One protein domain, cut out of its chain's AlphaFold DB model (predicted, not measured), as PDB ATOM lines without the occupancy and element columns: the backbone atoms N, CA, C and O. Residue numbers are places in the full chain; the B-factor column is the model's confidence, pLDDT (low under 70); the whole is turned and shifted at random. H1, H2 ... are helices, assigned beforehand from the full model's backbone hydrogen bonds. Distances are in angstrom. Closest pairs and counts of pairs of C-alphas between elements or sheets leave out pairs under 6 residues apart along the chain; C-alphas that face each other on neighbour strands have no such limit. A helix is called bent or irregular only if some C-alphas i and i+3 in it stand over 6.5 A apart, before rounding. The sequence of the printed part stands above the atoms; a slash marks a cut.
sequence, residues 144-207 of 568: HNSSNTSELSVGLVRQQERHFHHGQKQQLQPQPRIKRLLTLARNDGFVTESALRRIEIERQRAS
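Overview. This is residues 144 to 207 of the 568 residues of the protein "PDDEXK_1 domain-containing protein" of Acidobacteria bacterium (UniProt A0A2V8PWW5). The longest helix, H1, and H2 make a helical hairpin, side by side at a slant. The third helix, H3, lies across a gap from that pair, near H1 and touching neither helix, so that the centres of the three helices make a triangle rather than a row. The printed part has 64 residues with three named helices, in the order H1, H2, H3, and no named strand; its class is all helix. It is compact, with a radius of gyration of the C-alphas of 11.8 A, and the C-alphas span 30 by 26 by 20 A.

Along the chain. H1 is the longest helix, residues 149 to 164, 23.6 A from first to last C-alpha. It begins at C-alpha 149, at (10.318, -10.890, -31.639), and ends at C-alpha 164, at (5.369, -33.732, -28.262). H2, residues 175 to 187, measures 18.3 A from first to last C-alpha. H3, residues 193 to 205, measures 18.2 A and ends at C-alpha 205, at (-0.314, -30.437, -16.240). None of the three helices is bent or irregular.

Arrangement. H1 and H2 touch, with 11 pairs of C-alphas within 8 A. Their closest C-alphas are those of Leu 156 and Leu 182, 6.6 A apart, and their centres are 10.3 A apart. They run opposite ways at a tilt of 36 degrees, only just steep, and form a helical hairpin. H1 and H3 are near each other: no pair of their C-alphas is within 8 A, but 6 pairs are within 10 A. H2 and H3 are close but not clearly touching, and their closest C-alphas, those of Arg 186 and Glu 193, are 7.5 A apart. They run opposite ways at a steep tilt of 42 degrees, with their centres 16.1 A apart. In H2 and H3 every O i to N i+4 pair is within hydrogen-bond range; in H1 11 of 12 such pairs are.

Size, cuts and confidence. The two C-alphas farthest apart are those of Ser 147 and Ser 207, 32.6 A, and the first and last printed C-alphas, of His 144 and Ser 207, are 29.8 A apart. The printed part has no cut. The link from H1 to H2, 10 residues, is short, the link from H2 to H3, 5 residues, is tight, and there is no long link. The mean pLDDT of the printed part is 83.2; residues 166 to 170, between H1 and H2, are under 70.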
ATOM      1  N   HIS A 144       9.057 -18.647 -40.126       78.56
ATOM      2  CA  HIS A 144       9.530 -17.678 -41.116       78.56
ATOM      3  C   HIS A 144       8.532 -16.532 -41.357       78.56
ATOM      4  O   HIS A 144       8.921 -15.502 -41.895       78.56
ATOM      5  N   ASN A 145       7.283 -16.684 -40.902       76.31
ATOM      6  CA  ASN A 145       6.240 -15.657 -40.994       76.31
ATOM      7  C   ASN A 145       6.181 -14.738 -39.763       76.31
ATOM      8  O   ASN A 145       5.269 -13.913 -39.654       76.31
ATOM      9  N   SER A 146       7.097 -14.901 -38.801       79.62
ATOM     10  CA  SER A 146       7.222 -13.967 -37.683       79.62
ATOM     11  C   SER A 146       7.855 -12.672 -38.176       79.62
ATOM     12  O   SER A 146       8.925 -12.714 -38.784       79.62
ATOM     13  N   SER A 147       7.246 -11.534 -37.871       80.38
ATOM     14  CA  SER A 147       7.794 -10.224 -38.231       80.38
ATOM     15  C   SER A 147       8.065  -9.333 -37.017       80.38
ATOM     16  O   SER A 147       8.588  -8.233 -37.169       80.38
ATOM     17  N   ASN A 148       7.835  -9.840 -35.802       81.25
ATOM     18  CA  ASN A 148       8.430  -9.311 -34.577       81.25
ATOM     19  C   ASN A 148       8.963 -10.424 -33.659       81.25
ATOM     20  O   ASN A 148       8.702 -11.615 -33.841       81.25
ATOM     21  N   THR A 149       9.711 -10.009 -32.639       81.81
ATOM     22  CA  THR A 149      10.318 -10.890 -31.639       81.81
ATOM     23  C   THR A 149       9.297 -11.736 -30.876       81.81
ATOM     24  O   THR A 149       9.517 -12.928 -30.675       81.81
ATOM     25  N   SER A 150       8.173 -11.147 -30.459       81.94
ATOM     26  CA  SER A 150       7.139 -11.844 -29.681       81.94
ATOM     27  C   SER A 150       6.541 -13.012 -30.462       81.94
ATOM     28  O   SER A 150       6.354 -14.102 -29.924       81.94
ATOM     29  N   GLU A 151       6.287 -12.808 -31.751       84.69
ATOM     30  CA  GLU A 151       5.809 -13.844 -32.660       84.69
ATOM     31  C   GLU A 151       6.849 -14.931 -32.857       84.69
ATOM     32  O   GLU A 151       6.517 -16.104 -32.731       84.69
ATOM     33  N   LEU A 152       8.113 -14.569 -33.094       85.38
ATOM     34  CA  LEU A 152       9.182 -15.555 -33.228       85.38
ATOM     35  C   LEU A 152       9.265 -16.438 -31.974       85.38
ATOM     36  O   LEU A 152       9.299 -17.664 -32.086       85.38
ATOM     37  N   SER A 153       9.202 -15.836 -30.783       85.25
ATOM     38  CA  SER A 153       9.168 -16.553 -29.505       85.25
ATOM     39  C   SER A 153       7.977 -17.518 -29.413       85.25
ATOM     40  O   SER A 153       8.161 -18.692 -29.086       85.25
ATOM     41  N   VAL A 154       6.762 -17.071 -29.757       84.75
ATOM     42  CA  VAL A 154       5.558 -17.925 -29.775       84.75
ATOM     43  C   VAL A 154       5.694 -19.065 -30.788       84.75
ATOM     44  O   VAL A 154       5.359 -20.209 -30.476       84.75
ATOM     45  N   GLY A 155       6.202 -18.778 -31.987       86.88
ATOM     46  CA  GLY A 155       6.389 -19.750 -33.061       86.88
ATOM     47  C   GLY A 155       7.399 -20.836 -32.694       86.88
ATOM     48  O   GLY A 155       7.131 -22.020 -32.905       86.88
ATOM     49  N   LEU A 156       8.525 -20.459 -32.079       86.94
ATOM     50  CA  LEU A 156       9.546 -21.396 -31.599       86.94
ATOM     51  C   LEU A 156       9.005 -22.324 -30.503       86.94
ATOM     52  O   LEU A 156       9.220 -23.536 -30.569       86.94
ATOM     53  N   VAL A 157       8.261 -21.780 -29.532       86.12
ATOM     54  CA  VAL A 157       7.630 -22.576 -28.466       86.12
ATOM     55  C   VAL A 157       6.578 -23.526 -29.045       86.12
ATOM     56  O   VAL A 157       6.622 -24.723 -28.775       86.12
ATOM     57  N   ARG A 158       5.671 -23.044 -29.906       84.25
ATOM     58  CA  ARG A 158       4.631 -23.883 -30.534       84.25
ATOM     59  C   ARG A 158       5.204 -24.968 -31.445       84.25
ATOM     60  O   ARG A 158       4.642 -26.060 -31.519       84.25
ATOM     61  N   GLN A 159       6.292 -24.689 -32.165       85.38
ATOM     62  CA  GLN A 159       7.047 -25.707 -32.907       85.38
ATOM     63  C   GLN A 159       7.548 -26.801 -31.961       85.38
ATOM     64  O   GLN A 159       7.367 -27.981 -32.250       85.38
ATOM     65  N   GLN A 160       8.127 -26.420 -30.820       84.94
ATOM     66  CA  GLN A 160       8.600 -27.376 -29.827       84.94
ATOM     67  C   GLN A 160       7.453 -28.210 -29.233       84.94
ATOM     68  O   GLN A 160       7.588 -29.427 -29.167       84.94
ATOM     69  N   GLU A 161       6.315 -27.607 -28.870       80.88
ATOM     70  CA  GLU A 161       5.158 -28.356 -28.344       80.88
ATOM     71  C   GLU A 161       4.613 -29.375 -29.347       80.88
ATOM     72  O   GLU A 161       4.320 -30.516 -28.997       80.88
ATOM     73  N   ARG A 162       4.500 -29.003 -30.627       81.94
ATOM     74  CA  ARG A 162       3.965 -29.898 -31.666       81.94
ATOM     75  C   ARG A 162       4.819 -31.143 -31.902       81.94
ATOM     76  O   ARG A 162       4.290 -32.141 -32.382       81.94
ATOM     77  N   HIS A 163       6.098 -31.124 -31.527       80.25
ATOM     78  CA  HIS A 163       6.923 -32.336 -31.511       80.25
ATOM     79  C   HIS A 163       6.474 -33.352 -30.453       80.25
ATOM     80  O   HIS A 163       6.677 -34.550 -30.653       80.25
ATOM     81  N   PHE A 164       5.855 -32.895 -29.361       73.94
ATOM     82  CA  PHE A 164       5.369 -33.732 -28.262       73.94
ATOM     83  C   PHE A 164       3.896 -34.146 -28.409       73.94
ATOM     84  O   PHE A 164       3.465 -35.105 -27.775       73.94
ATOM     85  N   HIS A 165       3.120 -33.467 -29.257       72.38
ATOM     86  CA  HIS A 165       1.715 -33.803 -29.505       72.38
ATOM     87  C   HIS A 165       1.524 -34.777 -30.683       72.38
ATOM     88  O   HIS A 165       2.293 -34.806 -31.644       72.38
ATOM     89  N   HIS A 166       0.429 -35.546 -30.647       60.25
ATOM     90  CA  HIS A 166       0.015 -36.447 -31.736       60.25
ATOM     91  C   HIS A 166      -0.663 -35.732 -32.929       60.25
ATOM     92  O   HIS A 166      -1.014 -36.391 -33.904       60.25
ATOM     93  N   GLY A 167      -0.865 -34.409 -32.861       62.81
ATOM     94  CA  GLY A 167      -1.527 -33.603 -33.901       62.81
ATOM     95  C   GLY A 167      -0.675 -33.338 -35.153       62.81
ATOM     96  O   GLY A 167       0.386 -33.931 -35.330       62.81
ATOM     97  N   GLN A 168      -1.134 -32.439 -36.038       59.53
ATOM     98  CA  GLN A 168      -0.471 -32.117 -37.315       59.53
ATOM     99  C   GLN A 168       1.022 -31.772 -37.140       59.53
ATOM    100  O   GLN A 168       1.382 -30.702 -36.649       59.53
ATOM    101  N   LYS A 169       1.886 -32.680 -37.613       69.44
ATOM    102  CA  LYS A 169       3.356 -32.555 -37.641       69.44
ATOM    103  C   LYS A 169       3.893 -31.909 -38.925       69.44
ATOM    104  O   LYS A 169       5.076 -32.032 -39.240       69.44
ATOM    105  N   GLN A 170       3.028 -31.268 -39.707       67.56
ATOM    106  CA  GLN A 170       3.427 -30.627 -40.959       67.56
ATOM    107  C   GLN A 170       4.320 -29.411 -40.675       67.56
ATOM    108  O   GLN A 170       4.116 -28.700 -39.693       67.56
ATOM    109  N   GLN A 171       5.327 -29.202 -41.532       72.62
ATOM    110  CA  GLN A 171       6.248 -28.052 -41.498       72.62
ATOM    111  C   GLN A 171       7.060 -27.886 -40.193       72.62
ATOM    112  O   GLN A 171       7.546 -26.795 -39.868       72.62
ATOM    113  N   LEU A 172       7.251 -28.972 -39.437       79.06
ATOM    114  CA  LEU A 172       8.107 -28.948 -38.255       79.06
ATOM    115  C   LEU A 172       9.581 -28.834 -38.649       79.06
ATOM    116  O   LEU A 172      10.106 -29.621 -39.436       79.06
ATOM    117  N   GLN A 173      10.273 -27.873 -38.048       81.31
ATOM    118  CA  GLN A 173      11.727 -27.819 -38.112       81.31
ATOM    119  C   GLN A 173      12.312 -28.984 -37.293       81.31
ATOM    120  O   GLN A 173      11.718 -29.382 -36.283       81.31
ATOM    121  N   PRO A 174      13.494 -29.514 -37.661       86.06
ATOM    122  CA  PRO A 174      14.143 -30.576 -36.896       86.06
ATOM    123  C   PRO A 174      14.322 -30.195 -35.419       86.06
ATOM    124  O   PRO A 174      14.761 -29.080 -35.117       86.06
ATOM    125  N   GLN A 175      14.049 -31.127 -34.496       85.06
ATOM    126  CA  GLN A 175      14.173 -30.877 -33.049       85.06
ATOM    127  C   GLN A 175      15.520 -30.260 -32.630       85.06
ATOM    128  O   GLN A 175      15.498 -29.301 -31.854       85.06
ATOM    129  N   PRO A 176      16.689 -30.710 -33.144       89.12
ATOM    130  CA  PRO A 176      17.969 -30.099 -32.781       89.12
ATOM    131  C   PRO A 176      18.042 -28.613 -33.150       89.12
ATOM    132  O   PRO A 176      18.592 -27.805 -32.400       89.12
ATOM    133  N   ARG A 177      17.437 -28.232 -34.283       89.12
ATOM    134  CA  ARG A 177      17.397 -26.848 -34.759       89.12
ATOM    135  C   ARG A 177      16.502 -25.986 -33.873       89.12
ATOM    136  O   ARG A 177      16.934 -24.914 -33.464       89.12
ATOM    137  N   ILE A 178      15.305 -26.463 -33.524       87.56
ATOM    138  CA  ILE A 178      14.400 -25.751 -32.604       87.56
ATOM    139  C   ILE A 178      15.035 -25.586 -31.223       87.56
ATOM    140  O   ILE A 178      15.028 -24.487 -30.676       87.56
ATOM    141  N   LYS A 179      15.664 -26.638 -30.684       87.00
ATOM    142  CA  LYS A 179      16.354 -26.581 -29.388       87.00
ATOM    143  C   LYS A 179      17.483 -25.545 -29.389       87.00
ATOM    144  O   LYS A 179      17.611 -24.777 -28.436       87.00
ATOM    145  N   ARG A 180      18.260 -25.474 -30.476       89.81
ATOM    146  CA  ARG A 180      19.288 -24.440 -30.664       89.81
ATOM    147  C   ARG A 180      18.679 -23.037 -30.714       89.81
ATOM    148  O   ARG A 180      19.156 -22.161 -30.004       89.81
ATOM    149  N   LEU A 181      17.631 -22.830 -31.511       88.81
ATOM    150  CA  LEU A 181      16.978 -21.522 -31.652       88.81
ATOM    151  C   LEU A 181      16.351 -21.036 -30.342       88.81
ATOM    152  O   LEU A 181      16.501 -19.871 -30.004       88.81
ATOM    153  N   LEU A 182      15.726 -21.924 -29.566       87.62
ATOM    154  CA  LEU A 182      15.216 -21.595 -28.233       87.62
ATOM    155  C   LEU A 182      16.336 -21.250 -27.247       87.62
ATOM    156  O   LEU A 182      16.162 -20.366 -26.417       87.62
ATOM    157  N   THR A 183      17.491 -21.914 -27.350       88.44
ATOM    158  CA  THR A 183      18.661 -21.589 -26.519       88.44
ATOM    159  C   THR A 183      19.199 -20.197 -26.847       88.44
ATOM    160  O   THR A 183      19.478 -19.425 -25.939       88.44
ATOM    161  N   LEU A 184      19.286 -19.847 -28.133       89.69
ATOM    162  CA  LEU A 184      19.674 -18.502 -28.564       89.69
ATOM    163  C   LEU A 184      18.646 -17.456 -28.117       89.69
ATOM    164  O   LEU A 184      19.011 -16.478 -27.481       89.69
ATOM    165  N   ALA A 185      17.355 -17.713 -28.339       87.62
ATOM    166  CA  ALA A 185      16.283 -16.808 -27.930       87.62
ATOM    167  C   ALA A 185      16.242 -16.577 -26.410       87.62
ATOM    168  O   ALA A 185      15.881 -15.494 -25.955       87.62
ATOM    169  N   ARG A 186      16.624 -17.585 -25.620       87.56
ATOM    170  CA  ARG A 186      16.806 -17.473 -24.172       87.56
ATOM    171  C   ARG A 186      18.008 -16.594 -23.820       87.56
ATOM    172  O   ARG A 186      17.867 -15.698 -22.996       87.56
ATOM    173  N   ASN A 187      19.164 -16.833 -24.443       89.06
ATOM    174  CA  ASN A 187      20.395 -16.074 -24.187       89.06
ATOM    175  C   ASN A 187      20.249 -14.588 -24.545       89.06
ATOM    176  O   ASN A 187      20.743 -13.734 -23.815       89.06
ATOM    177  N   ASP A 188      19.518 -14.296 -25.619       87.81
ATOM    178  CA  ASP A 188      19.277 -12.934 -26.103       87.81
ATOM    179  C   ASP A 188      18.098 -12.245 -25.381       87.81
ATOM    180  O   ASP A 188      17.755 -11.103 -25.680       87.81
ATOM    181  N   GLY A 189      17.448 -12.922 -24.423       85.00
ATOM    182  CA  GLY A 189      16.363 -12.365 -23.605       85.00
ATOM    183  C   GLY A 189      14.983 -12.309 -24.277       85.00
ATOM    184  O   GLY A 189      14.034 -11.799 -23.685       85.00
ATOM    185  N   PHE A 190      14.830 -12.866 -25.479       84.44
ATOM    186  CA  PHE A 190      13.556 -12.919 -26.211       84.44
ATOM    187  C   PHE A 190      12.545 -13.907 -25.615       84.44
ATOM    188  O   PHE A 190      11.331 -13.744 -25.783       84.44
ATOM    189  N   VAL A 191      13.032 -14.929 -24.907       85.31
ATOM    190  CA  VAL A 191      12.217 -15.857 -24.117       85.31
ATOM    191  C   VAL A 191      12.734 -15.866 -22.685       85.31
ATOM    192  O   VAL A 191      13.853 -16.291 -22.415       85.31
ATOM    193  N   THR A 192      11.901 -15.414 -21.747       86.69
ATOM    194  CA  THR A 192      12.282 -15.339 -20.332       86.69
ATOM    195  C   THR A 192      12.238 -16.708 -19.649       86.69
ATOM    196  O   THR A 192      11.409 -17.559 -19.983       86.69
ATOM    197  N   GLU A 193      13.054 -16.898 -18.607       85.31
ATOM    198  CA  GLU A 193      12.985 -18.081 -17.724       85.31
ATOM    199  C   GLU A 193      11.581 -18.308 -17.160       85.31
ATOM    200  O   GLU A 193      11.100 -19.435 -17.066       85.31
ATOM    201  N   SER A 194      10.900 -17.218 -16.800       88.25
ATOM    202  CA  SER A 194       9.532 -17.260 -16.283       88.25
ATOM    203  C   SER A 194       8.562 -17.842 -17.313       88.25
ATOM    204  O   SER A 194       7.712 -18.663 -16.962       88.25
ATOM    205  N   ALA A 195       8.707 -17.476 -18.592       85.81
ATOM    206  CA  ALA A 195       7.900 -18.036 -19.671       85.81
ATOM    207  C   ALA A 195       8.187 -19.532 -19.872       85.81
ATOM    208  O   ALA A 195       7.245 -20.323 -19.882       85.81
ATOM    209  N   LEU A 196       9.464 -19.933 -19.942       83.81
ATOM    210  CA  LEU A 196       9.859 -21.345 -20.067       83.81
ATOM    211  C   LEU A 196       9.330 -22.190 -18.907       83.81
ATOM    212  O   LEU A 196       8.761 -23.257 -19.127       83.81
ATOM    213  N   ARG A 197       9.437 -21.680 -17.675       88.44
ATOM    214  CA  ARG A 197       8.894 -22.341 -16.486       88.44
ATOM    215  C   ARG A 197       7.380 -22.523 -16.579       88.44
ATOM    216  O   ARG A 197       6.880 -23.587 -16.239       88.44
ATOM    217  N   ARG A 198       6.636 -21.510 -17.031       89.50
ATOM    218  CA  ARG A 198       5.173 -21.600 -17.199       89.50
ATOM    219  C   ARG A 198       4.770 -22.593 -18.288       89.50
ATOM    220  O   ARG A 198       3.786 -23.299 -18.105       89.50
ATOM    221  N   ILE A 199       5.526 -22.663 -19.382       86.19
ATOM    222  CA  ILE A 199       5.320 -23.661 -20.441       86.19
ATOM    223  C   ILE A 199       5.516 -25.067 -19.873       86.19
ATOM    224  O   ILE A 199       4.659 -25.927 -20.049       86.19
ATOM    225  N   GLU A 200       6.597 -25.283 -19.124       86.94
ATOM    226  CA  GLU A 200       6.882 -26.576 -18.504       86.94
ATOM    227  C   GLU A 200       5.804 -26.992 -17.490       86.94
ATOM    228  O   GLU A 200       5.379 -28.146 -17.469       86.94
ATOM    229  N   ILE A 201       5.279 -26.041 -16.709       90.50
ATOM    230  CA  ILE A 201       4.129 -26.269 -15.822       90.50
ATOM    231  C   ILE A 201       2.917 -26.780 -16.611       90.50
ATOM    232  O   ILE A 201       2.278 -27.748 -16.198       90.50
ATOM    233  N   GLU A 202       2.589 -26.152 -17.744       88.31
ATOM    234  CA  GLU A 202       1.453 -26.576 -18.569       88.31
ATOM    235  C   GLU A 202       1.696 -27.932 -19.250       88.31
ATOM    236  O   GLU A 202       0.760 -28.725 -19.348       88.31
ATOM    237  N   ARG A 203       2.939 -28.265 -19.625       85.94
ATOM    238  CA  ARG A 203       3.300 -29.610 -20.116       85.94
ATOM    239  C   ARG A 203       3.078 -30.683 -19.056       85.94
ATOM    240  O   ARG A 203       2.429 -31.691 -19.326       85.94
ATOM    241  N   GLN A 204       3.565 -30.457 -17.838       88.19
ATOM    242  CA  GLN A 204       3.364 -31.391 -16.727       88.19
ATOM    243  C   GLN A 204       1.882 -31.537 -16.383       88.19
ATOM    244  O   GLN A 204       1.390 -32.647 -16.180       88.19
ATOM    245  N   ARG A 205       1.138 -30.430 -16.405       88.38
ATOM    246  CA  ARG A 205      -0.314 -30.437 -16.240       88.38
ATOM    247  C   ARG A 205      -0.998 -31.253 -17.343       88.38
ATOM    248  O   ARG A 205      -1.918 -32.005 -17.046       88.38
ATOM    249  N   ALA A 206      -0.549 -31.162 -18.594       86.81
ATOM    250  CA  ALA A 206      -1.078 -31.930 -19.726       86.81
ATOM    251  C   ALA A 206      -0.672 -33.420 -19.745       86.81
ATOM    252  O   ALA A 206      -1.163 -34.164 -20.594       86.81
ATOM    253  N   SER A 207       0.194 -33.865 -18.828       87.38
ATOM    254  CA  SER A 207       0.609 -35.269 -18.716       87.38
ATOM    255  C   SER A 207      -0.540 -36.212 -18.316       87.38
ATOM    256  O   SER A 207      -1.614 -35.781 -17.890       87.38
TER     257      SER A 207